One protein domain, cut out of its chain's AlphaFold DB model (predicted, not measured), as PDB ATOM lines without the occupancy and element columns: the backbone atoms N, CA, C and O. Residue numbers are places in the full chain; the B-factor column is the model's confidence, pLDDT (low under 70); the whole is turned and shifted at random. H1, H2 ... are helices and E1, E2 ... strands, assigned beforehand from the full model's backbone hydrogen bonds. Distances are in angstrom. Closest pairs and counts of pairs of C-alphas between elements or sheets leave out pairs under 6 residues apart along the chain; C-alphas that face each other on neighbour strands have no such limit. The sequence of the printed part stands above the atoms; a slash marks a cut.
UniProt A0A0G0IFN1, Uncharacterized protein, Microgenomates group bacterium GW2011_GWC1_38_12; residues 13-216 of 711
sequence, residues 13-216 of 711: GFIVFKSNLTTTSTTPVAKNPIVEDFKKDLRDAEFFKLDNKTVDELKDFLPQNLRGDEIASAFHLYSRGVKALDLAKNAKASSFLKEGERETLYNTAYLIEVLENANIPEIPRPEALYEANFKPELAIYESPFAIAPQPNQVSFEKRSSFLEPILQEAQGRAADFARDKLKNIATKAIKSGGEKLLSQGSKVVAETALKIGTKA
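Overview. This is residues 13 to 216 of the 711 residues of an uncharacterized protein of Microgenomates group bacterium GW2011_GWC1_38_12 (UniProt A0A0G0IFN1). A strongly twisted sheet of four strands makes one side of a rounded body; H3 and H5 pack on it, with H4 beside H5 packing on edge strand E2. The long helix H7 crosses H5 at the side away from the sheet, with H1 at one of its ends. The 204 printed residues hold eight named helices and four named strands, in the order E1 H1 H2 H3 H4 H5 H6 E2 E3 E4 H7 H8. The sheet E2 E1 E3 E4 is antiparallel and the class is mixed, helices and strands. The whole is compact, with a radius of gyration of the C-alphas of 16.1 A and spans of 46 by 38 by 34 A.

Arrangement. E1, residues 14 to 19, is an inner strand, antiparallel to E2, residues 138 to 143, with N 14 and O 143 within hydrogen-bond range at 3.0 A. E1 is also antiparallel to E3, residues 153 to 159, with N 15 and O 156 at 2.8 A. E3 forms a hairpin with edge strand E4, residues 162 to 165, with N 157 and O 164 at 2.7 A. H3, residues 68 to 79, and H4, residues 84 to 93, are on one face of the sheet, in two layers, helices on a sheet; H3 runs along the strands at a height over the sheet of 9.6 A. The hub H5, residues 99 to 117, touches four helices and is over E4. Its closest C-alphas to H3 are Thr 108 and Ala 74, 5.0 A apart, at a steep tilt of 55 degrees. H4 and H5 form a helical hairpin, closest at C-alphas Ala 84 and Ala 109, 4.5 A. H8, residues 203 to 209, touches H5 residues 106 to 113 alone, closest at C-alphas Val 204 and Tyr 110, 5.9 A. H7, residues 173 to 200, touches H5 about perpendicular at 86 degrees, with its residues 189 to 197 alone, closest at C-alphas Gly 193 and Val 114, 4.4 A. Its residues 174 to 182 alone touch H1, residues 33 to 45, closest at C-alphas Ala 175 and Ala 45, 4.4 A. H6, residues 126 to 132, only just touches H1, with 3 pairs of C-alphas within 8 A, closest Leu 129 and Val 35 at 6.6 A. H2, residues 52 to 57, touches no helix, but is near H7. Every O i to N i+4 pair is within hydrogen-bond range in H1, H2 and H4 to H8, and 7 of 8 in H3.

Along the chain. E1 begins at C-alpha 14, (175.967, 188.219, 201.386). H1 is 18.1 A long, H3 18.0 A, H5 26.8 A and E3 19.0 A. H7, 39.5 A, begins at C-alpha 173, (180.771, 162.486, 217.595). H8 ends at C-alpha 209, (198.978, 187.714, 188.105).

Size, cuts and confidence. The C-alphas farthest apart are those of Thr 26 and Lys 215, 47.7 A. The printed part has no cut. The link from E1 to H1, residues 20 to 32, is long. The mean pLDDT of the printed part is 71.4; 69 residues are under 70, among them 18 to 31, 167 to 178 and 193 to 216.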
ATOM      1  N   GLY A  13     175.848 192.236 204.059       65.12
ATOM      2  CA  GLY A  13     175.906 191.835 202.655       65.12
ATOM      3  C   GLY A  13     176.276 190.359 202.550       65.12
ATOM      4  O   GLY A  13     177.115 189.887 203.316       65.12
ATOM      5  N   PHE A  14     175.678 189.635 201.607       76.44
ATOM      6  CA  PHE A  14     175.967 188.219 201.386       76.44
ATOM      7  C   PHE A  14     176.439 187.969 199.961       76.44
ATOM      8  O   PHE A  14     176.021 188.658 199.035       76.44
ATOM      9  N   ILE A  15     177.282 186.959 199.771       74.31
ATOM     10  CA  ILE A  15     177.679 186.474 198.449       74.31
ATOM     11  C   ILE A  15     177.176 185.057 198.291       74.31
ATOM     12  O   ILE A  15     177.495 184.194 199.104       74.31
ATOM     13  N   VAL A  16     176.384 184.826 197.250       73.31
ATOM     14  CA  VAL A  16     175.817 183.509 196.976       73.31
ATOM     15  C   VAL A  16     176.433 182.956 195.705       73.31
ATOM     16  O   VAL A  16     176.395 183.578 194.642       73.31
ATOM     17  N   PHE A  17     176.998 181.765 195.840       73.69
ATOM     18  CA  PHE A  17     177.457 180.936 194.744       73.69
ATOM     19  C   PHE A  17     176.316 180.015 194.376       73.69
ATOM     20  O   PHE A  17     175.902 179.206 195.201       73.69
ATOM     21  N   LYS A  18     175.798 180.131 193.158       69.62
ATOM     22  CA  LYS A  18     174.756 179.236 192.656       69.62
ATOM     23  C   LYS A  18     175.354 178.346 191.585       69.62
ATOM     24  O   LYS A  18     175.900 178.871 190.615       69.62
ATOM     25  N   SER A  19     175.212 177.031 191.744       65.19
ATOM     26  CA  SER A  19     175.370 176.112 190.623       65.19
ATOM     27  C   SER A  19     174.041 175.974 189.878       65.19
ATOM     28  O   SER A  19     172.999 175.655 190.467       65.19
ATOM     29  N   ASN A  20     174.041 176.262 188.574       60.91
ATOM     30  CA  ASN A  20     172.884 175.982 187.725       60.91
ATOM     31  C   ASN A  20     172.730 174.464 187.576       60.91
ATOM     32  O   ASN A  20     173.394 173.843 186.756       60.91
ATOM     33  N   LEU A  21     171.817 173.868 188.345       55.59
ATOM     34  CA  LEU A  21     171.299 172.523 188.082       55.59
ATOM     35  C   LEU A  21     170.255 172.595 186.960       55.59
ATOM     36  O   LEU A  21     169.087 172.258 187.135       55.59
ATOM     37  N   THR A  22     170.637 173.116 185.800       46.97
ATOM     38  CA  THR A  22     169.795 173.034 184.608       46.97
ATOM     39  C   THR A  22     170.019 171.674 183.974       46.97
ATOM     40  O   THR A  22     170.927 171.523 183.169       46.97
ATOM     41  N   THR A  23     169.226 170.671 184.361       43.06
ATOM     42  CA  THR A  23     168.483 169.781 183.443       43.06
ATOM     43  C   THR A  23     167.957 168.526 184.137       43.06
ATOM     44  O   THR A  23     168.626 167.850 184.913       43.06
ATOM     45  N   THR A  24     166.729 168.195 183.755       44.53
ATOM     46  CA  THR A  24     166.027 166.915 183.857       44.53
ATOM     47  C   THR A  24     166.781 165.791 183.132       44.53
ATOM     48  O   THR A  24     166.311 165.275 182.116       44.53
ATOM     49  N   SER A  25     167.970 165.414 183.605       44.56
ATOM     50  CA  SER A  25     168.612 164.183 183.143       44.56
ATOM     51  C   SER A  25     167.897 162.994 183.783       44.56
ATOM     52  O   SER A  25     168.034 162.731 184.973       44.56
ATOM     53  N   THR A  26     167.107 162.277 182.987       45.00
ATOM     54  CA  THR A  26     166.418 161.033 183.372       45.00
ATOM     55  C   THR A  26     167.352 159.822 183.414       45.00
ATOM     56  O   THR A  26     166.898 158.705 183.658       45.00
ATOM     57  N   THR A  27     168.654 160.016 183.183       47.00
ATOM     58  CA  THR A  27     169.639 158.931 183.213       47.00
ATOM     59  C   THR A  27     170.272 158.884 184.604       47.00
ATOM     60  O   THR A  27     170.907 159.867 184.995       47.00
ATOM     61  N   PRO A  28     170.125 157.783 185.365       48.59
ATOM     62  CA  PRO A  28     170.785 157.637 186.656       48.59
ATOM     63  C   PRO A  28     172.298 157.746 186.461       48.59
ATOM     64  O   PRO A  28     172.909 156.894 185.815       48.59
ATOM     65  N   VAL A  29     172.915 158.797 187.004       56.09
ATOM     66  CA  VAL A  29     174.374 158.847 187.123       56.09
ATOM     67  C   VAL A  29     174.754 157.733 188.093       56.09
ATOM     68  O   VAL A  29     174.240 157.683 189.213       56.09
ATOM     69  N   ALA A  30     175.594 156.795 187.652       55.44
ATOM     70  CA  ALA A  30     176.072 155.717 188.509       55.44
ATOM     71  C   ALA A  30     176.685 156.324 189.781       55.44
ATOM     72  O   ALA A  30     177.585 157.164 189.696       55.44
ATOM     73  N   LYS A  31     176.173 155.929 190.953       66.19
ATOM     74  CA  LYS A  31     176.661 156.424 192.244       66.19
ATOM     75  C   LYS A  31     178.134 156.050 192.382       66.19
ATOM     76  O   LYS A  31     178.460 154.868 192.442       66.19
ATOM     77  N   ASN A  32     179.017 157.046 192.397       75.12
ATOM     78  CA  ASN A  32     180.435 156.844 192.665       75.12
ATOM     79  C   ASN A  32     180.635 156.854 194.192       75.12
ATOM     80  O   ASN A  32     180.443 157.914 194.790       75.12
ATOM     81  N   PRO A  33     181.015 155.726 194.826       73.69
ATOM     82  CA  PRO A  33     181.115 155.634 196.285       73.69
ATOM     83  C   PRO A  33     182.039 156.692 196.891       73.69
ATOM     84  O   PRO A  33     181.691 157.300 197.892       73.69
ATOM     85  N   ILE A  34     183.151 157.009 196.221       73.94
ATOM     86  CA  ILE A  34     184.123 158.007 196.696       73.94
ATOM     87  C   ILE A  34     183.502 159.411 196.702       73.94
ATOM     88  O   ILE A  34     183.741 160.195 197.614       73.94
ATOM     89  N   VAL A  35     182.677 159.737 195.700       76.31
ATOM     90  CA  VAL A  35     181.963 161.023 195.642       76.31
ATOM     91  C   VAL A  35     180.919 161.117 196.752       76.31
ATOM     92  O   VAL A  35     180.787 162.173 197.370       76.31
ATOM     93  N   GLU A  36     180.188 160.034 197.012       79.44
ATOM     94  CA  GLU A  36     179.168 160.002 198.061       79.44
ATOM     95  C   GLU A  36     179.780 160.068 199.460       79.44
ATOM     96  O   GLU A  36     179.303 160.854 200.277       79.44
ATOM     97  N   ASP A  37     180.871 159.340 199.703       75.06
ATOM     98  CA  ASP A  37     181.610 159.364 200.967       75.06
ATOM     99  C   ASP A  37     182.224 160.744 201.219       75.06
ATOM    100  O   ASP A  37     182.043 161.310 202.294       75.06
ATOM    101  N   PHE A  38     182.852 161.354 200.208       78.00
ATOM    102  CA  PHE A  38     183.417 162.701 200.322       78.00
ATOM    103  C   PHE A  38     182.341 163.763 200.596       78.00
ATOM    104  O   PHE A  38     182.518 164.650 201.433       78.00
ATOM    105  N   LYS A  39     181.190 163.670 199.916       79.00
ATOM    106  CA  LYS A  39     180.044 164.552 200.178       79.00
ATOM    107  C   LYS A  39     179.434 164.293 201.554       79.00
ATOM    108  O   LYS A  39     178.962 165.241 202.172       79.00
ATOM    109  N   LYS A  40     179.411 163.041 202.018       77.88
ATOM    110  CA  LYS A  40     178.926 162.663 203.348       77.88
ATOM    111  C   LYS A  40     179.826 163.241 204.431       77.88
ATOM    112  O   LYS A  40     179.314 163.959 205.273       77.88
ATOM    113  N   ASP A  41     181.137 163.039 204.345       75.25
ATOM    114  CA  ASP A  41     182.095 163.589 205.308       75.25
ATOM    115  C   ASP A  41     181.968 165.122 205.411       75.25
ATOM    116  O   ASP A  41     181.978 165.682 206.502       75.25
ATOM    117  N   LEU A  42     181.772 165.819 204.283       76.50
ATOM    118  CA  LEU A  42     181.564 167.274 204.276       76.50
ATOM    119  C   LEU A  42     180.215 167.726 204.839       76.50
ATOM    120  O   LEU A  42     180.144 168.815 205.406       76.50
ATOM    121  N   ARG A  43     179.154 166.926 204.676       76.69
ATOM    122  CA  ARG A  43     177.855 167.189 205.313       76.69
ATOM    123  C   ARG A  43     177.903 166.923 206.809       76.69
ATOM    124  O   ARG A  43     177.302 167.677 207.551       76.69
ATOM    125  N   ASP A  44     178.605 165.880 207.229       72.56
ATOM    126  CA  ASP A  44     178.676 165.488 208.632       72.56
ATOM    127  C   ASP A  44     179.555 166.462 209.428       72.56
ATOM    128  O   ASP A  44     179.244 166.769 210.570       72.56
ATOM    129  N   ALA A  45     180.629 166.985 208.826       67.75
ATOM    130  CA  ALA A  45     181.476 167.985 209.472       67.75
ATOM    131  C   ALA A  45     180.877 169.400 209.442       67.75
ATOM    132  O   ALA A  45     181.095 170.150 210.392       67.75
ATOM    133  N   GLU A  46     180.182 169.751 208.348       66.06
ATOM    134  CA  GLU A  46     179.707 171.083 207.915       66.06
ATOM    135  C   GLU A  46     180.779 172.189 207.863       66.06
ATOM    136  O   GLU A  46     180.920 172.865 206.844       66.06
ATOM    137  N   PHE A  47     181.600 172.334 208.897       76.56
ATOM    138  CA  PHE A  47     182.747 173.223 208.983       76.56
ATOM    139  C   PHE A  47     183.955 172.492 209.588       76.56
ATOM    140  O   PHE A  47     183.835 171.701 210.523       76.56
ATOM    141  N   PHE A  48     185.151 172.764 209.063       74.88
ATOM    142  CA  PHE A  48     186.402 172.292 209.652       74.88
ATOM    143  C   PHE A  48     187.532 173.292 209.403       74.88
ATOM    144  O   PHE A  48     187.562 173.988 208.390       74.88
ATOM    145  N   LYS A  49     188.497 173.336 210.319       76.75
ATOM    146  CA  LYS A  49     189.677 174.198 210.232       76.75
ATOM    147  C   LYS A  49     190.926 173.394 210.585       76.75
ATOM    148  O   LYS A  49     190.877 172.526 211.456       76.75
ATOM    149  N   LEU A  50     192.032 173.677 209.898       72.56
ATOM    150  CA  LEU A  50     193.344 173.151 210.274       72.56
ATOM    151  C   LEU A  50     193.871 173.916 211.490       72.56
ATOM    152  O   LEU A  50     193.754 175.142 211.557       72.56
ATOM    153  N   ASP A  51     194.448 173.201 212.450       74.25
ATOM    154  CA  ASP A  51     195.118 173.823 213.586       74.25
ATOM    155  C   ASP A  51     196.371 174.592 213.130       74.25
ATOM    156  O   ASP A  51     196.937 174.339 212.063       74.25
ATOM    157  N   ASN A  52     196.813 175.547 213.948       73.38
ATOM    158  CA  ASN A  52     197.916 176.438 213.585       73.38
ATOM    159  C   ASN A  52     199.223 175.681 213.307       73.38
ATOM    160  O   ASN A  52     199.976 176.087 212.428       73.38
ATOM    161  N   LYS A  53     199.474 174.565 214.006       75.62
ATOM    162  CA  LYS A  53     200.677 173.754 213.802       75.62
ATOM    163  C   LYS A  53     200.641 173.092 212.424       75.62
ATOM    164  O   LYS A  53     201.619 173.176 211.688       75.62
ATOM    165  N   THR A  54     199.505 172.516 212.037       69.88
ATOM    166  CA  THR A  54     199.314 171.946 210.695       69.88
ATOM    167  C   THR A  54     199.418 173.018 209.602       69.88
ATOM    168  O   THR A  54     200.037 172.787 208.563       69.88
ATOM    169  N   VAL A  55     198.873 174.220 209.824       71.62
ATOM    170  CA  VAL A  55     199.029 175.349 208.886       71.62
ATOM    171  C   VAL A  55     200.502 175.750 208.738       71.62
ATOM    172  O   VAL A  55     200.967 175.952 207.615       71.62
ATOM    173  N   ASP A  56     201.255 175.803 209.837       72.31
ATOM    174  CA  ASP A  56     202.686 176.121 209.829       72.31
ATOM    175  C   ASP A  56     203.528 175.060 209.106       72.31
ATOM    176  O   ASP A  56     204.476 175.405 208.391       72.31
ATOM    177  N   GLU A  57     203.183 173.780 209.252       72.75
ATOM    178  CA  GLU A  57     203.817 172.669 208.529       72.75
ATOM    179  C   GLU A  57     203.544 172.735 207.019       72.75
ATOM    180  O   GLU A  57     204.397 172.367 206.207       72.75
ATOM    181  N   LEU A  58     202.377 173.253 206.628       69.88
ATOM    182  CA  LEU A  58     201.941 173.354 205.235       69.88
ATOM    183  C   LEU A  58     202.212 174.723 204.597       69.88
ATOM    184  O   LEU A  58     201.885 174.917 203.428       69.88
ATOM    185  N   LYS A  59     202.835 175.671 205.307       74.62
ATOM    186  CA  LYS A  59     203.010 177.067 204.854       74.62
ATOM    187  C   LYS A  59     203.720 177.232 203.507       74.62
ATOM    188  O   LYS A  59     203.519 178.235 202.829       74.62
ATOM    189  N   ASP A  60     204.557 176.269 203.115       70.50
ATOM    190  CA  ASP A  60     205.239 176.260 201.812       70.50
ATOM    191  C   ASP A  60     204.288 175.938 200.638       70.50
ATOM    192  O   ASP A  60     204.618 176.217 199.484       70.50
ATOM    193  N   PHE A  61     203.112 175.378 200.933       67.44
ATOM    194  CA  PHE A  61     202.071 174.979 199.980       67.44
ATOM    195  C   PHE A  61     200.803 175.835 200.083       67.44
ATOM    196  O   PHE A  61     199.865 175.625 199.317       67.44
ATOM    197  N   LEU A  62     200.748 176.770 201.036       69.50
ATOM    198  CA  LEU A  62     199.578 177.595 201.323       69.50
ATOM    199  C   LEU A  62     199.819 179.074 200.963       69.50
ATOM    200  O   LEU A  62     200.954 179.559 201.013       69.50
ATOM    201  N   PRO A  63     198.760 179.833 200.628       64.75
ATOM    202  CA  PRO A  63     198.835 181.289 200.528       64.75
ATOM    203  C   PRO A  63     199.277 181.932 201.856       64.75
ATOM    204  O   PRO A  63     198.863 181.507 202.929       64.75
ATOM    205  N   GLN A  64     200.078 183.004 201.797       58.69
ATOM    206  CA  GLN A  64     200.603 183.694 202.995       58.69
ATOM    207  C   GLN A  64     199.516 184.362 203.856       58.69
ATOM    208  O   GLN A  64     199.706 184.519 205.056       58.69
ATOM    209  N   ASN A  65     198.388 184.740 203.248       66.62
ATOM    210  CA  ASN A  65     197.249 185.371 203.921       66.62
ATOM    211  C   ASN A  65     196.057 184.410 204.035       66.62
ATOM    212  O   ASN A  65     194.909 184.849 203.995       66.62
ATOM    213  N   LEU A  66     196.319 183.100 204.100       70.44
ATOM    214  CA  LEU A  66     195.252 182.116 204.197       70.44
ATOM    215  C   LEU A  66     194.508 182.271 205.523       70.44
ATOM    216  O   LEU A  66     195.107 182.256 206.600       70.44
ATOM    217  N   ARG A  67     193.186 182.363 205.439       69.62
ATOM    218  CA  ARG A  67     192.308 182.329 206.607       69.62
ATOM    219  C   ARG A  67     191.758 180.912 206.755       69.62
ATOM    220  O   ARG A  67     191.498 180.224 205.771       69.62
ATOM    221  N   GLY A  68     191.658 180.420 207.989       63.41
ATOM    222  CA  GLY A  68     191.369 178.998 208.240       63.41
ATOM    223  C   GLY A  68     190.018 178.508 207.696       63.41
ATOM    224  O   GLY A  68     189.867 177.323 207.424       63.41
ATOM    225  N   ASP A  69     189.069 179.422 207.498       70.88
ATOM    226  CA  ASP A  69     187.744 179.225 206.898       70.88
ATOM    227  C   ASP A  69     187.780 179.038 205.366       70.88
ATOM    228  O   ASP A  69     186.863 178.455 204.774       70.88
ATOM    229  N   GLU A  70     188.855 179.468 204.701       77.69
ATOM    230  CA  GLU A  70     189.027 179.347 203.245       77.69
ATOM    231  C   GLU A  70     189.254 177.886 202.815       77.69
ATOM    232  O   GLU A  70     188.883 177.498 201.707       77.69
ATOM    233  N   ILE A  71     189.783 177.044 203.714       82.75
ATOM    234  CA  ILE A  71     189.960 175.600 203.484       82.75
ATOM    235  C   ILE A  71     188.606 174.892 203.433       82.75
ATOM    236  O   ILE A  71     188.321 174.198 202.456       82.75
ATOM    237  N   ALA A  72     187.740 175.117 204.425       79.75
ATOM    238  CA  ALA A  72     186.380 174.576 204.416       79.75
ATOM    239  C   ALA A  72     185.609 175.035 203.170       79.75
ATOM    240  O   ALA A  72     184.968 174.233 202.489       79.75
ATOM    241  N   SER A  73     185.740 176.319 202.829       82.38
ATOM    242  CA  SER A  73     185.115 176.915 201.646       82.38
ATOM    243  C   SER A  73     185.552 176.227 200.350       82.38
ATOM    244  O   SER A  73     184.713 175.905 199.504       82.38
ATOM    245  N   ALA A  74     186.850 175.949 200.203       84.31
ATOM    246  CA  ALA A  74     187.395 175.265 199.035       84.31
ATOM    247  C   ALA A  74     186.843 173.840 198.906       84.31
ATOM    248  O   ALA A  74     186.408 173.454 197.823       84.31
ATOM    249  N   PHE A  75     186.782 173.088 200.006       86.19
ATOM    250  CA  PHE A  75     186.221 171.735 200.018       86.19
ATOM    251  C   PHE A  75     184.731 171.712 199.662       86.19
ATOM    252  O   PHE A  75     184.293 170.872 198.873       86.19
ATOM    253  N   HIS A  76     183.952 172.658 200.189       82.94
ATOM    254  CA  HIS A  76     182.522 172.782 199.895       82.94
ATOM    255  C   HIS A  76     182.233 173.161 198.446       82.94
ATOM    256  O   HIS A  76     181.287 172.646 197.847       82.94
ATOM    257  N   LEU A  77     183.023 174.056 197.859       84.38
ATOM    258  CA  LEU A  77     182.881 174.405 196.445       84.38
ATOM    259  C   LEU A  77     183.358 173.254 195.548       84.38
ATOM    260  O   LEU A  77     182.683 172.909 194.576       84.38
ATOM    261  N   TYR A  78     184.459 172.598 195.914       85.62
ATOM    262  CA  TYR A  78     184.990 171.452 195.183       85.62
ATOM    263  C   TYR A  78     184.017 170.264 195.169       85.62
ATOM    264  O   TYR A  78     183.750 169.705 194.106       85.62
ATOM    265  N   SER A  79     183.389 169.926 196.304       82.94
ATOM    266  CA  SER A  79     182.399 168.835 196.392       82.94
ATOM    267  C   SER A  79     181.148 169.069 195.538       82.94
ATOM    268  O   SER A  79     180.469 168.120 195.124       82.94
ATOM    269  N   ARG A  80     180.868 170.336 195.221       82.31
ATOM    270  CA  ARG A  80     179.806 170.771 194.308       82.31
ATOM    271  C   ARG A  80     180.248 170.805 192.847       82.31
ATOM    272  O   ARG A  80     179.440 171.182 192.009       82.31
ATOM    273  N   GLY A  81     181.480 170.396 192.534       80.31
ATOM    274  CA  GLY A  81     182.028 170.326 191.178       80.31
ATOM    275  C   GLY A  81     182.532 171.664 190.630       80.31
ATOM    276  O   GLY A  81     182.701 171.791 189.416       80.31
ATOM    277  N   VAL A  82     182.753 172.667 191.489       85.81
ATOM    278  CA  VAL A  82     183.319 173.960 191.077       85.81
ATOM    279  C   VAL A  82     184.798 173.792 190.739       85.81
ATOM    280  O   VAL A  82     185.560 173.245 191.533       85.81
ATOM    281  N   LYS A  83     185.204 174.305 189.574       86.81
ATOM    282  CA  LYS A  83     186.600 174.294 189.123       86.81
ATOM    283  C   LYS A  83     187.348 175.538 189.584       86.81
ATOM    284  O   LYS A  83     186.805 176.647 189.561       86.81
ATOM    285  N   ALA A  84     188.624 175.369 189.909       85.56
ATOM    286  CA  ALA A  84     189.497 176.427 190.406       85.56
ATOM    287  C   ALA A  84     189.548 177.646 189.469       85.56
ATOM    288  O   ALA A  84     189.355 178.793 189.880       85.56
ATOM    289  N   LEU A  85     189.761 177.394 188.173       85.88
ATOM    290  CA  LEU A  85     189.892 178.450 187.169       85.88
ATOM    291  C   LEU A  85     188.572 179.201 186.931       85.88
ATOM    292  O   LEU A  85     188.590 180.410 186.692       85.88
ATOM    293  N   ASP A  86     187.439 178.507 187.021       86.50
ATOM    294  CA  ASP A  86     186.120 179.115 186.839       86.50
ATOM    295  C   ASP A  86     185.781 180.027 188.023       86.50
ATOM    296  O   ASP A  86     185.295 181.140 187.813       86.50
ATOM    297  N   LEU A  87     186.126 179.624 189.253       87.38
ATOM    298  CA  LEU A  87     186.011 180.480 190.437       87.38
ATOM    299  C   LEU A  87     186.877 181.739 190.313       87.38
ATOM    300  O   LEU A  87     186.375 182.848 190.497       87.38
ATOM    301  N   ALA A  88     188.148 181.594 189.927       82.81
ATOM    302  CA  ALA A  88     189.054 182.729 189.758       82.81
ATOM    303  C   ALA A  88     188.565 183.718 188.680       82.81
ATOM    304  O   ALA A  88     188.595 184.936 188.887       82.81
ATOM    305  N   LYS A  89     188.063 183.215 187.544       85.75
ATOM    306  CA  LYS A  89     187.504 184.044 186.461       85.75
ATOM    307  C   LYS A  89     186.229 184.768 186.882       85.75
ATOM    308  O   LYS A  89     186.112 185.967 186.634       85.75
ATOM    309  N   ASN A  90     185.304 184.080 187.550       86.31
ATOM    310  CA  ASN A  90     184.060 184.691 188.020       86.31
ATOM    311  C   ASN A  90     184.312 185.726 189.128       86.31
ATOM    312  O   ASN A  90     183.727 186.809 189.096       86.31
ATOM    313  N   ALA A  91     185.245 185.466 190.049       86.12
ATOM    314  CA  ALA A  91     185.661 186.441 191.059       86.12
ATOM    315  C   ALA A  91     186.289 187.692 190.417       86.12
ATOM    316  O   ALA A  91     186.017 188.820 190.821       86.12
ATOM    317  N   LYS A  92     187.091 187.511 189.362       83.44
ATOM    318  CA  LYS A  92     187.681 188.610 188.581       83.44
ATOM    319  C   LYS A  92     186.633 189.417 187.806       83.44
ATOM    320  O   LYS A  92     186.792 190.627 187.672       83.44
ATOM    321  N   ALA A  93     185.589 188.766 187.295       84.88
ATOM    322  CA  ALA A  93     184.496 189.409 186.564       84.88
ATOM    323  C   ALA A  93     183.493 190.142 187.481       84.88
ATOM    324  O   ALA A  93     182.762 191.015 187.019       84.88
ATOM    325  N   SER A  94     183.476 189.817 188.775       84.88
ATOM    326  CA  SER A  94     182.547 190.379 189.759       84.88
ATOM    327  C   SER A  94     183.004 191.764 190.235       84.88
ATOM    328  O   SER A  94     183.801 191.898 191.164       84.88
ATOM    329  N   SER A  95     182.488 192.819 189.598       85.75
ATOM    330  CA  SER A  95     182.858 194.217 189.881       85.75
ATOM    331  C   SER A  95     182.461 194.712 191.276       85.75
ATOM    332  O   SER A  95     183.061 195.661 191.773       85.75
ATOM    333  N   PHE A  96     181.483 194.066 191.917       84.56
ATOM    334  CA  PHE A  96     180.994 194.409 193.256       84.56
ATOM    335  C   PHE A  96     181.902 193.907 194.397       84.56
ATOM    336  O   PHE A  96     181.716 194.312 195.545       84.56
ATOM    337  N   LEU A  97     182.879 193.040 194.100       84.25
ATOM    338  CA  LEU A  97     183.827 192.521 195.090       84.25
ATOM    339  C   LEU A  97     184.923 193.538 195.405       84.25
ATOM    340  O   LEU A  97     185.635 193.994 194.499       84.25
ATOM    341  N   LYS A  98     185.127 193.809 196.697       86.38
ATOM    342  CA  LYS A  98     186.285 194.559 197.207       86.38
ATOM    343  C   LYS A  98     187.573 193.738 197.087       86.38
ATOM    344  O   LYS A  98     187.539 192.530 196.874       86.38
ATOM    345  N   GLU A  99     188.723 194.393 197.244       80.00
ATOM    346  CA  GLU A  99     190.040 193.762 197.074       80.00
ATOM    347  C   GLU A  99     190.247 192.539 197.982       80.00
ATOM    348  O   GLU A  99     190.556 191.468 197.465       80.00
ATOM    349  N   GLY A 100     189.988 192.648 199.289       77.00
ATOM    350  CA  GLY A 100     190.156 191.513 200.210       77.00
ATOM    351  C   GLY A 100     189.066 190.429 200.091       77.00
ATOM    352  O   GLY A 100     189.331 189.242 200.285       77.00
ATOM    353  N   GLU A 101     187.852 190.792 199.658       82.19
ATOM    354  CA  GLU A 101     186.801 189.819 199.308       82.19
ATOM    355  C   GLU A 101     187.216 189.002 198.076       82.19
ATOM    356  O   GLU A 101     186.998 187.796 198.000       82.19
ATOM    357  N   ARG A 102     187.873 189.651 197.111       83.44
ATOM    358  CA  ARG A 102     188.421 188.997 195.925       83.44
ATOM    359  C   ARG A 102     189.641 188.137 196.262       83.44
ATOM    360  O   ARG A 102     189.758 187.040 195.725       83.44
ATOM    361  N   GLU A 103     190.504 188.602 197.165       80.50
ATOM    362  CA  GLU A 103     191.638 187.830 197.694       80.50
ATOM    363  C   GLU A 103     191.162 186.531 198.355       80.50
ATOM    364  O   GLU A 103     191.694 185.467 198.049       80.50
ATOM    365  N   THR A 104     190.077 186.592 199.134       82.00
ATOM    366  CA  THR A 104     189.432 185.404 199.718       82.00
ATOM    367  C   THR A 104     189.077 184.357 198.658       82.00
ATOM    368  O   THR A 104     189.371 183.167 198.802       82.00
ATOM    369  N   LEU A 105     188.449 184.788 197.559       84.44
ATOM    370  CA  LEU A 105     188.047 183.880 196.483       84.44
ATOM    371  C   LEU A 105     189.233 183.362 195.675       84.44
ATOM    372  O   LEU A 105     189.172 182.244 195.169       84.44
ATOM    373  N   TYR A 106     190.319 184.127 195.574       83.12
ATOM    374  CA  TYR A 106     191.555 183.655 194.954       83.12
ATOM    375  C   TYR A 106     192.280 182.620 195.809       83.12
ATOM    376  O   TYR A 106     192.714 181.608 195.262       83.12
ATOM    377  N   ASN A 107     192.345 182.812 197.127       82.38
ATOM    378  CA  ASN A 107     192.870 181.804 198.048       82.38
ATOM    379  C   ASN A 107     192.038 180.518 197.976       82.38
ATOM    380  O   ASN A 107     192.583 179.426 197.828       82.38
ATOM    381  N   THR A 108     190.710 180.659 197.978       83.88
ATOM    382  CA  THR A 108     189.779 179.534 197.831       83.88
ATOM    383  C   THR A 108     189.970 178.824 196.484       83.88
ATOM    384  O   THR A 108     190.054 177.602 196.440       83.88
ATOM    385  N   ALA A 109     190.114 179.565 195.378       82.25
ATOM    386  CA  ALA A 109     190.376 178.996 194.054       82.25
ATOM    387  C   ALA A 109     191.723 178.266 193.982       82.25
ATOM    388  O   ALA A 109     191.800 177.192 193.392       82.25
ATOM    389  N   TYR A 110     192.772 178.813 194.598       83.12
ATOM    390  CA  TYR A 110     194.073 178.154 194.685       83.12
ATOM    391  C   TYR A 110     193.978 176.828 195.451       83.12
ATOM    392  O   TYR A 110     194.496 175.814 194.992       83.12
ATOM    393  N   LEU A 111     193.254 176.803 196.572       82.88
ATOM    394  CA  LEU A 111     193.013 175.577 197.332       82.88
ATOM    395  C   LEU A 111     192.191 174.547 196.544       82.88
ATOM    396  O   LEU A 111     192.491 173.360 196.611       82.88
ATOM    397  N   ILE A 112     191.211 174.973 195.742       83.38
ATOM    398  CA  ILE A 112     190.522 174.068 194.809       83.38
ATOM    399  C   ILE A 112     191.515 173.506 193.782       83.38
ATOM    400  O   ILE A 112     191.482 172.314 193.507       83.38
ATOM    401  N   GLU A 113     192.443 174.313 193.256       81.56
ATOM    402  CA  GLU A 113     193.462 173.833 192.310       81.56
ATOM    403  C   GLU A 113     194.400 172.801 192.956       81.56
ATOM    404  O   GLU A 113     194.812 171.831 192.316       81.56
ATOM    405  N   VAL A 114     194.716 172.986 194.239       81.38
ATOM    406  CA  VAL A 114     195.448 172.011 195.051       81.38
ATOM    407  C   VAL A 114     194.661 170.699 195.149       81.38
ATOM    408  O   VAL A 114     195.236 169.645 194.888       81.38
ATOM    409  N   LEU A 115     193.353 170.742 195.433       82.44
ATOM    410  CA  LEU A 115     192.494 169.547 195.467       82.44
ATOM    411  C   LEU A 115     192.385 168.866 194.097       82.44
ATOM    412  O   LEU A 115     192.491 167.647 194.010       82.44
ATOM    413  N   GLU A 116     192.260 169.636 193.013       84.38
ATOM    414  CA  GLU A 116     192.246 169.120 191.638       84.38
ATOM    415  C   GLU A 116     193.535 168.374 191.266       84.38
ATOM    416  O   GLU A 116     193.530 167.496 190.401       84.38
ATOM    417  N   ASN A 117     194.646 168.734 191.909       80.25
ATOM    418  CA  ASN A 117     195.962 168.160 191.666       80.25
ATOM    419  C   ASN A 117     196.407 167.147 192.722       80.25
ATOM    420  O   ASN A 117     197.440 166.503 192.519       80.25
ATOM    421  N   ALA A 118     195.645 166.981 193.804       78.44
ATOM    422  CA  ALA A 118     195.925 166.011 194.847       78.44
ATOM    423  C   ALA A 118     195.770 164.590 194.295       78.44
ATOM    424  O   ALA A 118     194.736 164.226 193.739       78.44
ATOM    425  N   ASN A 119     196.808 163.769 194.452       80.12
ATOM    426  CA  ASN A 119     196.780 162.374 194.025       80.12
ATOM    427  C   ASN A 119     196.602 161.453 195.236       80.12
ATOM    428  O   ASN A 119     197.498 160.675 195.564       80.12
ATOM    429  N   ILE A 120     195.461 161.584 195.920       78.50
ATOM    430  CA  ILE A 120     195.111 160.767 197.089       78.50
ATOM    431  C   ILE A 120     193.758 160.071 196.878       78.50
ATOM    432  O   ILE A 120     192.866 160.669 196.273       78.50
ATOM    433  N   PRO A 121     193.591 158.811 197.322       76.06
ATOM    434  CA  PRO A 121     192.389 158.018 197.047       76.06
ATOM    435  C   PRO A 121     191.114 158.567 197.705       76.06
ATOM    436  O   PRO A 121     190.019 158.273 197.235       76.06
ATOM    437  N   GLU A 122     191.248 159.363 198.767       80.94
ATOM    438  CA  GLU A 122     190.133 159.935 199.524       80.94
ATOM    439  C   GLU A 122     189.515 161.185 198.860       80.94
ATOM    440  O   GLU A 122     188.426 161.605 199.244       80.94
ATOM    441  N   ILE A 123     190.186 161.783 197.866       80.94
ATOM    442  CA  ILE A 123     189.682 162.939 197.111       80.94
ATOM    443  C   ILE A 123     189.128 162.455 195.763       80.94
ATOM    444  O   ILE A 123     189.883 161.925 194.939       80.94
ATOM    445  N   PRO A 124     187.821 162.630 195.488       79.50
ATOM    446  CA  PRO A 124     187.268 162.267 194.193       79.50
ATOM    447  C   PRO A 124     187.874 163.136 193.092       79.50
ATOM    448  O   PRO A 124     188.081 164.328 193.283       79.50
ATOM    449  N   ARG A 125     188.103 162.563 191.906       84.00
ATOM    450  CA  ARG A 125     188.638 163.329 190.772       84.00
ATOM    451  C   ARG A 125     187.688 164.468 190.361       84.00
ATOM    452  O   ARG A 125     186.467 164.267 190.400       84.00
ATOM    453  N   PRO A 126     188.212 165.611 189.874       81.44
ATOM    454  CA  PRO A 126     187.393 166.759 189.476       81.44
ATOM    455  C   PRO A 126     186.303 166.403 188.464       81.44
ATOM    456  O   PRO A 126     185.184 166.900 188.562       81.44
ATOM    457  N   GLU A 127     186.594 165.511 187.515       81.25
ATOM    458  CA  GLU A 127     185.638 165.082 186.491       81.25
ATOM    459  C   GLU A 127     184.468 164.308 187.105       81.25
ATOM    460  O   GLU A 127     183.324 164.508 186.708       81.25
ATOM    461  N   ALA A 128     184.732 163.471 188.113       80.50
ATOM    462  CA  ALA A 128     183.691 162.713 188.799       80.50
ATOM    463  C   ALA A 128     182.750 163.640 189.579       80.50
ATOM    464  O   ALA A 128     181.537 163.453 189.531       80.50
ATOM    465  N   LEU A 129     183.287 164.666 190.248       82.12
ATOM    466  CA  LEU A 129     182.487 165.676 190.950       82.12
ATOM    467  C   LEU A 129     181.724 166.581 189.984       82.12
ATOM    468  O   LEU A 129     180.572 166.921 190.243       82.12
ATOM    469  N   TYR A 130     182.342 166.957 188.869       78.88
ATOM    470  CA  TYR A 130     181.715 167.776 187.840       78.88
ATOM    471  C   TYR A 130     180.513 167.061 187.205       78.88
ATOM    472  O   TYR A 130     179.432 167.639 187.113       78.88
ATOM    473  N   GLU A 131     180.663 165.786 186.839       77.81
ATOM    474  CA  GLU A 131     179.568 164.980 186.282       77.81
ATOM    475  C   GLU A 131     178.505 164.637 187.340       77.81
ATOM    476  O   GLU A 131     177.311 164.779 187.077       77.81
ATOM    477  N   ALA A 132     178.904 164.273 188.568       75.31
ATOM    478  CA  ALA A 132     177.970 163.958 189.658       75.31
ATOM    479  C   ALA A 132     177.131 165.159 190.126       75.31
ATOM    480  O   ALA A 132     176.123 164.977 190.806       75.31
ATOM    481  N   ASN A 133     177.544 166.383 189.789       74.25
ATOM    482  CA  ASN A 133     176.796 167.610 190.063       74.25
ATOM    483  C   ASN A 133     176.179 168.218 188.790       74.25
ATOM    484  O   ASN A 133     175.887 169.411 188.765       74.25
ATOM    485  N   PHE A 134     175.969 167.407 187.745       77.06
ATOM    486  CA  PHE A 134     175.314 167.804 186.494       77.06
ATOM    487  C   PHE A 134     175.970 169.006 185.801       77.06
ATOM    488  O   PHE A 134     175.277 169.877 185.281       77.06
ATOM    489  N   LYS A 135     177.308 169.033 185.758       77.81
ATOM    490  CA  LYS A 135     178.097 170.066 185.062       77.81
ATOM    491  C   LYS A 135     177.770 171.475 185.575       77.81
ATOM    492  O   LYS A 135     177.291 172.315 184.816       77.81
ATOM    493  N   PRO A 136     178.026 171.739 186.865       72.81
ATOM    494  CA  PRO A 136     177.631 172.981 187.519       72.81
ATOM    495  C   PRO A 136     178.264 174.203 186.836       72.81
ATOM    496  O   PRO A 136     179.478 174.257 186.640       72.81
ATOM    497  N   GLU A 137     177.454 175.217 186.526       76.69
ATOM    498  CA  GLU A 137     177.947 176.550 186.156       76.69
ATOM    499  C   GLU A 137     177.987 177.448 187.388       76.69
ATOM    500  O   GLU A 137     176.990 177.557 188.100       76.69
ATOM    501  N   LEU A 138     179.123 178.102 187.632       82.62
ATOM    502  CA  LEU A 138     179.303 178.991 188.773       82.62
ATOM    503  C   LEU A 138     178.806 180.404 188.452       82.62
ATOM    504  O   LEU A 138     179.364 181.066 187.579       82.62
ATOM    505  N   ALA A 139     177.840 180.898 189.224       80.62
ATOM    506  CA  ALA A 139     177.474 182.312 189.257       80.62
ATOM    507  C   ALA A 139     177.723 182.902 190.652       80.62
ATOM    508  O   ALA A 139     177.383 182.267 191.651       80.62
ATOM    509  N   ILE A 140     178.284 184.114 190.708       85.06
ATOM    510  CA  ILE A 140     178.546 184.866 191.944       85.06
ATOM    511  C   ILE A 140     177.699 186.136 191.915       85.06
ATOM    512  O   ILE A 140     177.809 186.932 190.982       85.06
ATOM    513  N   TYR A 141     176.866 186.344 192.930       82.69
ATOM    514  CA  TYR A 141     176.071 187.563 193.060       82.69
ATOM    515  C   TYR A 141     175.951 188.001 194.519       82.69
ATOM    516  O   TYR A 141     176.061 187.193 195.443       82.69
ATOM    517  N   GLU A 142     175.734 189.299 194.712       83.38
ATOM    518  CA  GLU A 142     175.459 189.886 196.019       83.38
ATOM    519  C   GLU A 142     173.975 189.719 196.372       83.38
ATOM    520  O   GLU A 142     173.095 189.994 195.555       83.38
ATOM    521  N   SER A 143     173.700 189.254 197.588       79.00
ATOM    522  CA  SER A 143     172.359 189.134 198.159       79.00
ATOM    523  C   SER A 143     172.211 190.098 199.342       79.00
ATOM    524  O   SER A 143     173.098 190.140 200.201       79.00
ATOM    525  N   PRO A 144     171.097 190.848 199.431       70.62
ATOM    526  CA  PRO A 144     170.822 191.737 200.562       70.62
ATOM    527  C   PRO A 144     170.361 190.998 201.830       70.62
ATOM    528  O   PRO A 144     170.250 191.620 202.883       70.62
ATOM    529  N   PHE A 145     170.085 189.692 201.743       72.50
ATOM    530  CA  PHE A 145     169.605 188.872 202.859       72.50
ATOM    531  C   PHE A 145     170.399 187.571 202.982       72.50
ATOM    532  O   PHE A 145     170.885 187.037 201.977       72.50
ATOM    533  N   ALA A 146     170.469 187.049 204.210       63.41
ATOM    534  CA  ALA A 146     170.961 185.706 204.474       63.41
ATOM    535  C   ALA A 146     169.955 184.727 203.867       63.41
ATOM    536  O   ALA A 146     168.810 184.653 204.311       63.41
ATOM    537  N   ILE A 147     170.355 184.009 202.822       61.03
ATOM    538  CA  ILE A 147     169.538 182.940 202.252       61.03
ATOM    539  C   ILE A 147     169.975 181.658 202.953       61.03
ATOM    540  O   ILE A 147     171.167 181.357 202.966       61.03
ATOM    541  N   ALA A 148     169.032 180.910 203.535       58.00
ATOM    542  CA  ALA A 148     169.321 179.560 204.010       58.00
ATOM    543  C   ALA A 148     169.905 178.756 202.830       58.00
ATOM    544  O   ALA A 148     169.243 178.680 201.786       58.00
ATOM    545  N   PRO A 149     171.141 178.232 202.940       58.94
ATOM    546  CA  PRO A 149     171.854 177.672 201.803       58.94
ATOM    547  C   PRO A 149     171.056 176.508 201.213       58.94
ATOM    548  O   PRO A 149     170.830 175.488 201.856       58.94
ATOM    549  N   GLN A 150     170.593 176.678 199.975       63.28
ATOM    550  CA  GLN A 150     169.989 175.590 199.211       63.28
ATOM    551  C   GLN A 150     171.067 174.544 198.872       63.28
ATOM    552  O   GLN A 150     172.247 174.897 198.810       63.28
ATOM    553  N   PRO A 151     170.714 173.278 198.577       60.44
ATOM    554  CA  PRO A 151     171.701 172.226 198.292       60.44
ATOM    555  C   PRO A 151     172.739 172.590 197.210       60.44
ATOM    556  O   PRO A 151     173.886 172.148 197.256       60.44
ATOM    557  N   ASN A 152     172.358 173.441 196.254       65.88
ATOM    558  CA  ASN A 152     173.190 173.926 195.150       65.88
ATOM    559  C   ASN A 152     173.737 175.352 195.355       65.88
ATOM    560  O   ASN A 152     174.158 176.003 194.394       65.88
ATOM    561  N   GLN A 153     173.686 175.854 196.587       73.44
ATOM    562  CA  GLN A 153     174.167 177.175 196.950       73.44
ATOM    563  C   GLN A 153     175.218 177.101 198.057       73.44
ATOM    564  O   GLN A 153     175.162 176.250 198.944       73.44
ATOM    565  N   VAL A 154     176.190 178.007 197.986       75.31
ATOM    566  CA  VAL A 154     177.097 178.315 199.098       75.31
ATOM    567  C   VAL A 154     176.998 179.807 199.350       75.31
ATOM    568  O   VAL A 154     177.112 180.598 198.414       75.31
ATOM    569  N   SER A 155     176.751 180.190 200.596       80.81
ATOM    570  CA  SER A 155     176.570 181.583 200.987       80.81
ATOM    571  C   SER A 155     177.722 182.029 201.871       80.81
ATOM    572  O   SER A 155     178.185 181.273 202.719       80.81
ATOM    573  N   PHE A 156     178.176 183.259 201.673       81.25
ATOM    574  CA  PHE A 156     179.230 183.885 202.460       81.25
ATOM    575  C   PHE A 156     178.718 185.205 203.024       81.25
ATOM    576  O   PHE A 156     178.091 185.982 202.303       81.25
ATOM    577  N   GLU A 157     178.998 185.475 204.292       82.56
ATOM    578  CA  GLU A 157     178.812 186.780 204.910       82.56
ATOM    579  C   GLU A 157     179.981 187.697 204.517       82.56
ATOM    580  O   GLU A 157     181.156 187.338 204.638       82.56
ATOM    581  N   LYS A 158     179.668 188.907 204.044       80.44
ATOM    582  CA  LYS A 158     180.668 189.951 203.805       80.44
ATOM    583  C   LYS A 158     181.074 190.546 205.149       80.44
ATOM    584  O   LYS A 158     180.316 191.300 205.762       80.44
ATOM    585  N   ARG A 159     182.293 190.248 205.593       78.94
ATOM    586  CA  ARG A 159     182.957 190.964 206.687       78.94
ATOM    587  C   ARG A 159     183.758 192.122 206.101       78.94
ATOM    588  O   ARG A 159     184.089 192.121 204.923       78.94
ATOM    589  N   SER A 160     184.062 193.129 206.919       70.38
ATOM    590  CA  SER A 160     184.632 194.436 206.531       70.38
ATOM    591  C   SER A 160     185.649 194.436 205.371       70.38
ATOM    592  O   SER A 160     185.626 195.371 204.565       70.38
ATOM    593  N   SER A 161     186.500 193.409 205.249       75.75
ATOM    594  CA  SER A 161     187.450 193.240 204.138       75.75
ATOM    595  C   SER A 161     187.541 191.823 203.550       75.75
ATOM    596  O   SER A 161     188.394 191.606 202.700       75.75
ATOM    597  N   PHE A 162     186.703 190.867 203.953       79.06
ATOM    598  CA  PHE A 162     186.841 189.459 203.554       79.06
ATOM    599  C   PHE A 162     185.500 188.718 203.532       79.06
ATOM    600  O   PHE A 162     184.489 189.240 204.002       79.06
ATOM    601  N   LEU A 163     185.491 187.495 202.993       79.69
ATOM    602  CA  LEU A 163     184.300 186.638 202.983       79.69
ATOM    603  C   LEU A 163     184.438 185.528 204.019       79.69
ATOM    604  O   LEU A 163     185.459 184.840 204.048       79.69
ATOM    605  N   GLU A 164     183.406 185.371 204.842       80.94
ATOM    606  CA  GLU A 164     183.281 184.290 205.817       80.94
ATOM    607  C   GLU A 164     182.156 183.355 205.360       80.94
ATOM    608  O   GLU A 164     181.054 183.830 205.075       80.94
ATOM    609  N   PRO A 165     182.397 182.046 205.212       75.12
ATOM    610  CA  PRO A 165     181.367 181.126 204.759       75.12
ATOM    611  C   PRO A 165     180.271 180.982 205.828       75.12
ATOM    612  O   PRO A 165     180.559 180.854 207.014       75.12
ATOM    613  N   ILE A 166     179.003 180.968 205.414       70.06
ATOM    614  CA  ILE A 166     177.873 180.643 206.295       70.06
ATOM    615  C   ILE A 166     177.761 179.122 206.342       70.06
ATOM    616  O   ILE A 166     176.963 178.512 205.627       70.06
ATOM    617  N   LEU A 167     178.627 178.511 207.141       68.12
ATOM    618  CA  LEU A 167     178.599 177.090 207.457       68.12
ATOM    619  C   LEU A 167     178.228 176.968 208.933       68.12
ATOM    620  O   LEU A 167     178.728 177.734 209.755       68.12
ATOM    621  N   GLN A 168     177.309 176.065 209.260       56.38
ATOM    622  CA  GLN A 168     177.017 175.742 210.653       56.38
ATOM    623  C   GLN A 168     178.099 174.776 211.152       56.38
ATOM    624  O   GLN A 168     178.677 174.022 210.373       56.38
ATOM    625  N   GLU A 169     178.457 174.855 212.430       54.62
ATOM    626  CA  GLU A 169     179.281 173.814 213.038       54.62
ATOM    627  C   GLU A 169     178.356 172.671 213.444       54.62
ATOM    628  O   GLU A 169     177.587 172.799 214.397       54.62
ATOM    629  N   ALA A 170     178.430 171.545 212.735       48.56
ATOM    630  CA  ALA A 170     177.735 170.340 213.160       48.56
ATOM    631  C   ALA A 170     178.310 169.868 214.509       48.56
ATOM    632  O   ALA A 170     179.525 169.731 214.668       48.56
ATOM    633  N   GLN A 171     177.462 169.620 215.504       40.00
ATOM    634  CA  GLN A 171     177.887 169.192 216.841       40.00
ATOM    635  C   GLN A 171     177.640 167.687 217.031       40.00
ATOM    636  O   GLN A 171     176.625 167.160 216.580       40.00
ATOM    637  N   GLY A 172     178.570 166.987 217.692       42.84
ATOM    638  CA  GLY A 172     178.458 165.558 218.020       42.84
ATOM    639  C   GLY A 172     179.553 164.667 217.414       42.84
ATOM    640  O   GLY A 172     180.260 165.058 216.487       42.84
ATOM    641  N   ARG A 173     179.666 163.424 217.916       45.53
ATOM    642  CA  ARG A 173     180.771 162.486 217.595       45.53
ATOM    643  C   ARG A 173     180.945 162.208 216.097       45.53
ATOM    644  O   ARG A 173     182.070 162.068 215.627       45.53
ATOM    645  N   ALA A 174     179.847 162.131 215.342       46.12
ATOM    646  CA  ALA A 174     179.898 161.926 213.892       46.12
ATOM    647  C   ALA A 174     180.513 163.133 213.164       46.12
ATOM    648  O   ALA A 174     181.289 162.952 212.226       46.12
ATOM    649  N   ALA A 175     180.226 164.347 213.641       51.75
ATOM    650  CA  ALA A 175     180.780 165.579 213.101       51.75
ATOM    651  C   ALA A 175     182.260 165.746 213.459       51.75
ATOM    652  O   ALA A 175     183.047 166.148 212.606       51.75
ATOM    653  N   ASP A 176     182.669 165.371 214.675       56.31
ATOM    654  CA  ASP A 176     184.079 165.382 215.087       56.31
ATOM    655  C   ASP A 176     184.922 164.371 214.306       56.31
ATOM    656  O   ASP A 176     185.974 164.722 213.770       56.31
ATOM    657  N   PHE A 177     184.423 163.143 214.138       66.12
ATOM    658  CA  PHE A 177     185.084 162.138 213.308       66.12
ATOM    659  C   PHE A 177     185.205 162.600 211.850       66.12
ATOM    660  O   PHE A 177     186.272 162.485 211.242       66.12
ATOM    661  N   ALA A 178     184.132 163.164 211.292       58.81
ATOM    662  CA  ALA A 178     184.144 163.717 209.945       58.81
ATOM    663  C   ALA A 178     185.126 164.895 209.822       58.81
ATOM    664  O   ALA A 178     185.885 164.957 208.855       58.81
ATOM    665  N   ARG A 179     185.188 165.788 210.821       71.25
ATOM    666  CA  ARG A 179     186.158 166.892 210.882       71.25
ATOM    667  C   ARG A 179     187.591 166.385 210.897       71.25
ATOM    668  O   ARG A 179     188.396 166.865 210.106       71.25
ATOM    669  N   ASP A 180     187.927 165.435 211.758       72.50
ATOM    670  CA  ASP A 180     189.297 164.930 211.869       72.50
ATOM    671  C   ASP A 180     189.710 164.129 210.633       72.50
ATOM    672  O   ASP A 180     190.831 164.270 210.132       72.50
ATOM    673  N   LYS A 181     188.775 163.374 210.049       70.44
ATOM    674  CA  LYS A 181     188.961 162.748 208.738       70.44
ATOM    675  C   LYS A 181     189.228 163.800 207.657       70.44
ATOM    676  O   LYS A 181     190.202 163.667 206.917       70.44
ATOM    677  N   LEU A 182     188.442 164.879 207.597       73.88
ATOM    678  CA  LEU A 182     188.632 165.965 206.631       73.88
ATOM    679  C   LEU A 182     189.919 166.759 206.860       73.88
ATOM    680  O   LEU A 182     190.573 167.106 205.881       73.88
ATOM    681  N   LYS A 183     190.345 167.000 208.106       77.69
ATOM    682  CA  LYS A 183     191.648 167.619 208.414       77.69
ATOM    683  C   LYS A 183     192.801 166.761 207.897       77.69
ATOM    684  O   LYS A 183     193.723 167.278 207.264       77.69
ATOM    685  N   ASN A 184     192.729 165.445 208.106       74.62
ATOM    686  CA  ASN A 184     193.726 164.501 207.602       74.62
ATOM    687  C   ASN A 184     193.747 164.456 206.066       74.62
ATOM    688  O   ASN A 184     194.820 164.500 205.458       74.62
ATOM    689  N   ILE A 185     192.571 164.421 205.431       73.38
ATOM    690  CA  ILE A 185     192.430 164.482 203.970       73.38
ATOM    691  C   ILE A 185     192.979 165.810 203.435       73.38
ATOM    692  O   ILE A 185     193.770 165.800 202.495       73.38
ATOM    693  N   ALA A 186     192.635 166.941 204.054       76.69
ATOM    694  CA  ALA A 186     193.128 168.264 203.685       76.69
ATOM    695  C   ALA A 186     194.645 168.353 203.797       76.69
ATOM    696  O   ALA A 186     195.292 168.787 202.850       76.69
ATOM    697  N   THR A 187     195.234 167.859 204.881       76.62
ATOM    698  CA  THR A 187     196.691 167.851 205.070       76.62
ATOM    699  C   THR A 187     197.395 167.054 203.971       76.62
ATOM    700  O   THR A 187     198.329 167.548 203.332       76.62
ATOM    701  N   LYS A 188     196.912 165.837 203.681       75.62
ATOM    702  CA  LYS A 188     197.447 164.992 202.600       75.62
ATOM    703  C   LYS A 188     197.264 165.636 201.221       75.62
ATOM    704  O   LYS A 188     198.190 165.616 200.409       75.62
ATOM    705  N   ALA A 189     196.088 166.207 200.960       71.19
ATOM    706  CA  ALA A 189     195.750 166.819 199.682       71.19
ATOM    707  C   ALA A 189     196.562 168.092 199.436       71.19
ATOM    708  O   ALA A 189     197.083 168.273 198.339       71.19
ATOM    709  N   ILE A 190     196.739 168.926 200.464       78.00
ATOM    710  CA  ILE A 190     197.551 170.143 200.398       78.00
ATOM    711  C   ILE A 190     199.006 169.805 200.110       78.00
ATOM    712  O   ILE A 190     199.602 170.408 199.223       78.00
ATOM    713  N   LYS A 191     199.560 168.795 200.784       75.88
ATOM    714  CA  LYS A 191     200.929 168.348 200.525       75.88
ATOM    715  C   LYS A 191     201.089 167.796 199.103       75.88
ATOM    716  O   LYS A 191     201.929 168.277 198.350       75.88
ATOM    717  N   SER A 192     200.250 166.837 198.705       75.94
ATOM    718  CA  SER A 192     200.343 166.186 197.388       75.94
ATOM    719  C   SER A 192     200.055 167.148 196.227       75.94
ATOM    720  O   SER A 192     200.817 167.215 195.261       75.94
ATOM    721  N   GLY A 193     198.965 167.912 196.318       64.75
ATOM    722  CA  GLY A 193     198.571 168.888 195.307       64.75
ATOM    723  C   GLY A 193     199.519 170.083 195.261       64.75
ATOM    724  O   GLY A 193     199.907 170.516 194.177       64.75
ATOM    725  N   GLY A 194     199.962 170.568 196.422       67.50
ATOM    726  CA  GLY A 194     200.932 171.653 196.547       67.50
ATOM    727  C   GLY A 194     202.285 171.312 195.926       67.50
ATOM    728  O   GLY A 194     202.799 172.100 195.133       67.50
ATOM    729  N   GLU A 195     202.842 170.125 196.195       69.31
ATOM    730  CA  GLU A 195     204.079 169.641 195.554       69.31
ATOM    731  C   GLU A 195     203.958 169.635 194.023       69.31
ATOM    732  O   GLU A 195     204.848 170.106 193.305       69.31
ATOM    733  N   LYS A 196     202.816 169.166 193.508       65.94
ATOM    734  CA  LYS A 196     202.551 169.147 192.071       65.94
ATOM    735  C   LYS A 196     202.451 170.560 191.494       65.94
ATOM    736  O   LYS A 196     203.082 170.825 190.469       65.94
ATOM    737  N   LEU A 197     201.761 171.483 192.161       63.47
ATOM    738  CA  LEU A 197     201.664 172.882 191.728       63.47
ATOM    739  C   LEU A 197     202.996 173.634 191.809       63.47
ATOM    740  O   LEU A 197     203.266 174.469 190.948       63.47
ATOM    741  N   LEU A 198     203.860 173.322 192.775       60.84
ATOM    742  CA  LEU A 198     205.224 173.858 192.814       60.84
ATOM    743  C   LEU A 198     206.051 173.381 191.613       60.84
ATOM    744  O   LEU A 198     206.844 174.150 191.070       60.84
ATOM    745  N   SER A 199     205.849 172.136 191.173       52.12
ATOM    746  CA  SER A 199     206.575 171.564 190.031       52.12
ATOM    747  C   SER A 199     206.037 171.998 188.658       52.12
ATOM    748  O   SER A 199     206.818 172.148 187.720       52.12
ATOM    749  N   GLN A 200     204.722 172.212 188.529       56.88
ATOM    750  CA  GLN A 200     204.039 172.463 187.247       56.88
ATOM    751  C   GLN A 200     203.571 173.915 187.067       56.88
ATOM    752  O   GLN A 200     203.265 174.324 185.948       56.88
ATOM    753  N   GLY A 201     203.550 174.704 188.143       53.88
ATOM    754  CA  GLY A 201     202.958 176.040 188.182       53.88
ATOM    755  C   GLY A 201     201.436 176.006 188.369       53.88
ATOM    756  O   GLY A 201     200.753 175.102 187.892       53.88
ATOM    757  N   SER A 202     200.899 177.015 189.061       66.81
ATOM    758  CA  SER A 202     199.455 177.186 189.286       66.81
ATOM    759  C   SER A 202     198.814 178.026 188.180       66.81
ATOM    760  O   SER A 202     199.244 179.146 187.883       66.81
ATOM    761  N   LYS A 203     197.742 177.497 187.591       69.50
ATOM    762  CA  LYS A 203     196.905 178.175 186.597       69.50
ATOM    763  C   LYS A 203     196.122 179.323 187.227       69.50
ATOM    764  O   LYS A 203     195.970 180.359 186.582       69.50
ATOM    765  N   VAL A 204     195.667 179.181 188.476       63.66
ATOM    766  CA  VAL A 204     194.996 180.263 189.218       63.66
ATOM    767  C   VAL A 204     195.956 181.427 189.467       63.66
ATOM    768  O   VAL A 204     195.594 182.584 189.245       63.66
ATOM    769  N   VAL A 205     197.204 181.144 189.853       63.25
ATOM    770  CA  VAL A 205     198.239 182.177 190.025       63.25
ATOM    771  C   VAL A 205     198.548 182.866 188.692       63.25
ATOM    772  O   VAL A 205     198.636 184.092 188.646       63.25
ATOM    773  N   ALA A 206     198.640 182.119 187.589       59.06
ATOM    774  CA  ALA A 206     198.859 182.699 186.263       59.06
ATOM    775  C   ALA A 206     197.698 183.613 185.809       59.06
ATOM    776  O   ALA A 206     197.932 184.702 185.283       59.06
ATOM    777  N   GLU A 207     196.447 183.211 186.048       58.31
ATOM    778  CA  GLU A 207     195.242 183.973 185.677       58.31
ATOM    779  C   GLU A 207     195.062 185.261 186.512       58.31
ATOM    780  O   GLU A 207     194.539 186.274 186.017       58.31
ATOM    781  N   THR A 208     195.509 185.243 187.772       55.41
ATOM    782  CA  THR A 208     195.392 186.374 188.711       55.41
ATOM    783  C   THR A 208     196.573 187.349 188.630       55.41
ATOM    784  O   THR A 208     196.364 188.554 188.779       55.41
ATOM    785  N   ALA A 209     197.776 186.884 188.266       49.97
ATOM    786  CA  ALA A 209     198.978 187.714 188.105       49.97
ATOM    787  C   ALA A 209     198.869 188.790 187.001       49.97
ATOM    788  O   ALA A 209     199.605 189.775 187.017       49.97
ATOM    789  N   LEU A 210     197.954 188.632 186.039       39.41
ATOM    790  CA  LEU A 210     197.874 189.481 184.843       39.41
ATOM    791  C   LEU A 210     197.139 190.825 185.015       39.41
ATOM    792  O   LEU A 210     197.215 191.643 184.099       39.41
ATOM    793  N   LYS A 211     196.409 191.093 186.113       41.34
ATOM    794  CA  LYS A 211     195.597 192.335 186.211       41.34
ATOM    795  C   LYS A 211     195.466 193.003 187.579       41.34
ATOM    796  O   LYS A 211     194.847 194.061 187.650       41.34
ATOM    797  N   ILE A 212     196.033 192.454 188.646       31.61
ATOM    798  CA  ILE A 212     195.977 193.092 189.963       31.61
ATOM    799  C   ILE A 212     197.390 193.050 190.533       31.61
ATOM    800  O   ILE A 212     197.987 191.984 190.631       31.61
ATOM    801  N   GLY A 213     197.951 194.210 190.870       34.50
ATOM    802  CA  GLY A 213     199.235 194.327 191.567       34.50
ATOM    803  C   GLY A 213     199.156 193.849 193.020       34.50
ATOM    804  O   GLY A 213     199.676 194.515 193.910       34.50
ATOM    805  N   THR A 214     198.457 192.747 193.283       36.03
ATOM    806  CA  THR A 214     198.234 192.196 194.613       36.03
ATOM    807  C   THR A 214     199.434 191.364 195.051       36.03
ATOM    808  O   THR A 214     199.932 190.489 194.339       36.03
ATOM    809  N   LYS A 215     199.870 191.616 196.290       38.09
ATOM    810  CA  LYS A 215     200.942 190.911 197.015       38.09
ATOM    811  C   LYS A 215     200.737 189.389 197.144       38.09
ATOM    812  O   LYS A 215     201.659 188.694 197.553       38.09
ATOM    813  N   ALA A 216     199.579 188.861 196.750       34.56
ATOM    814  CA  ALA A 216     199.293 187.428 196.714       34.56
ATOM    815  C   ALA A 216     200.176 186.653 195.710       34.56
ATOM    816  O   ALA A 216     200.423 185.464 195.893       34.56
TER     817      ALA A 216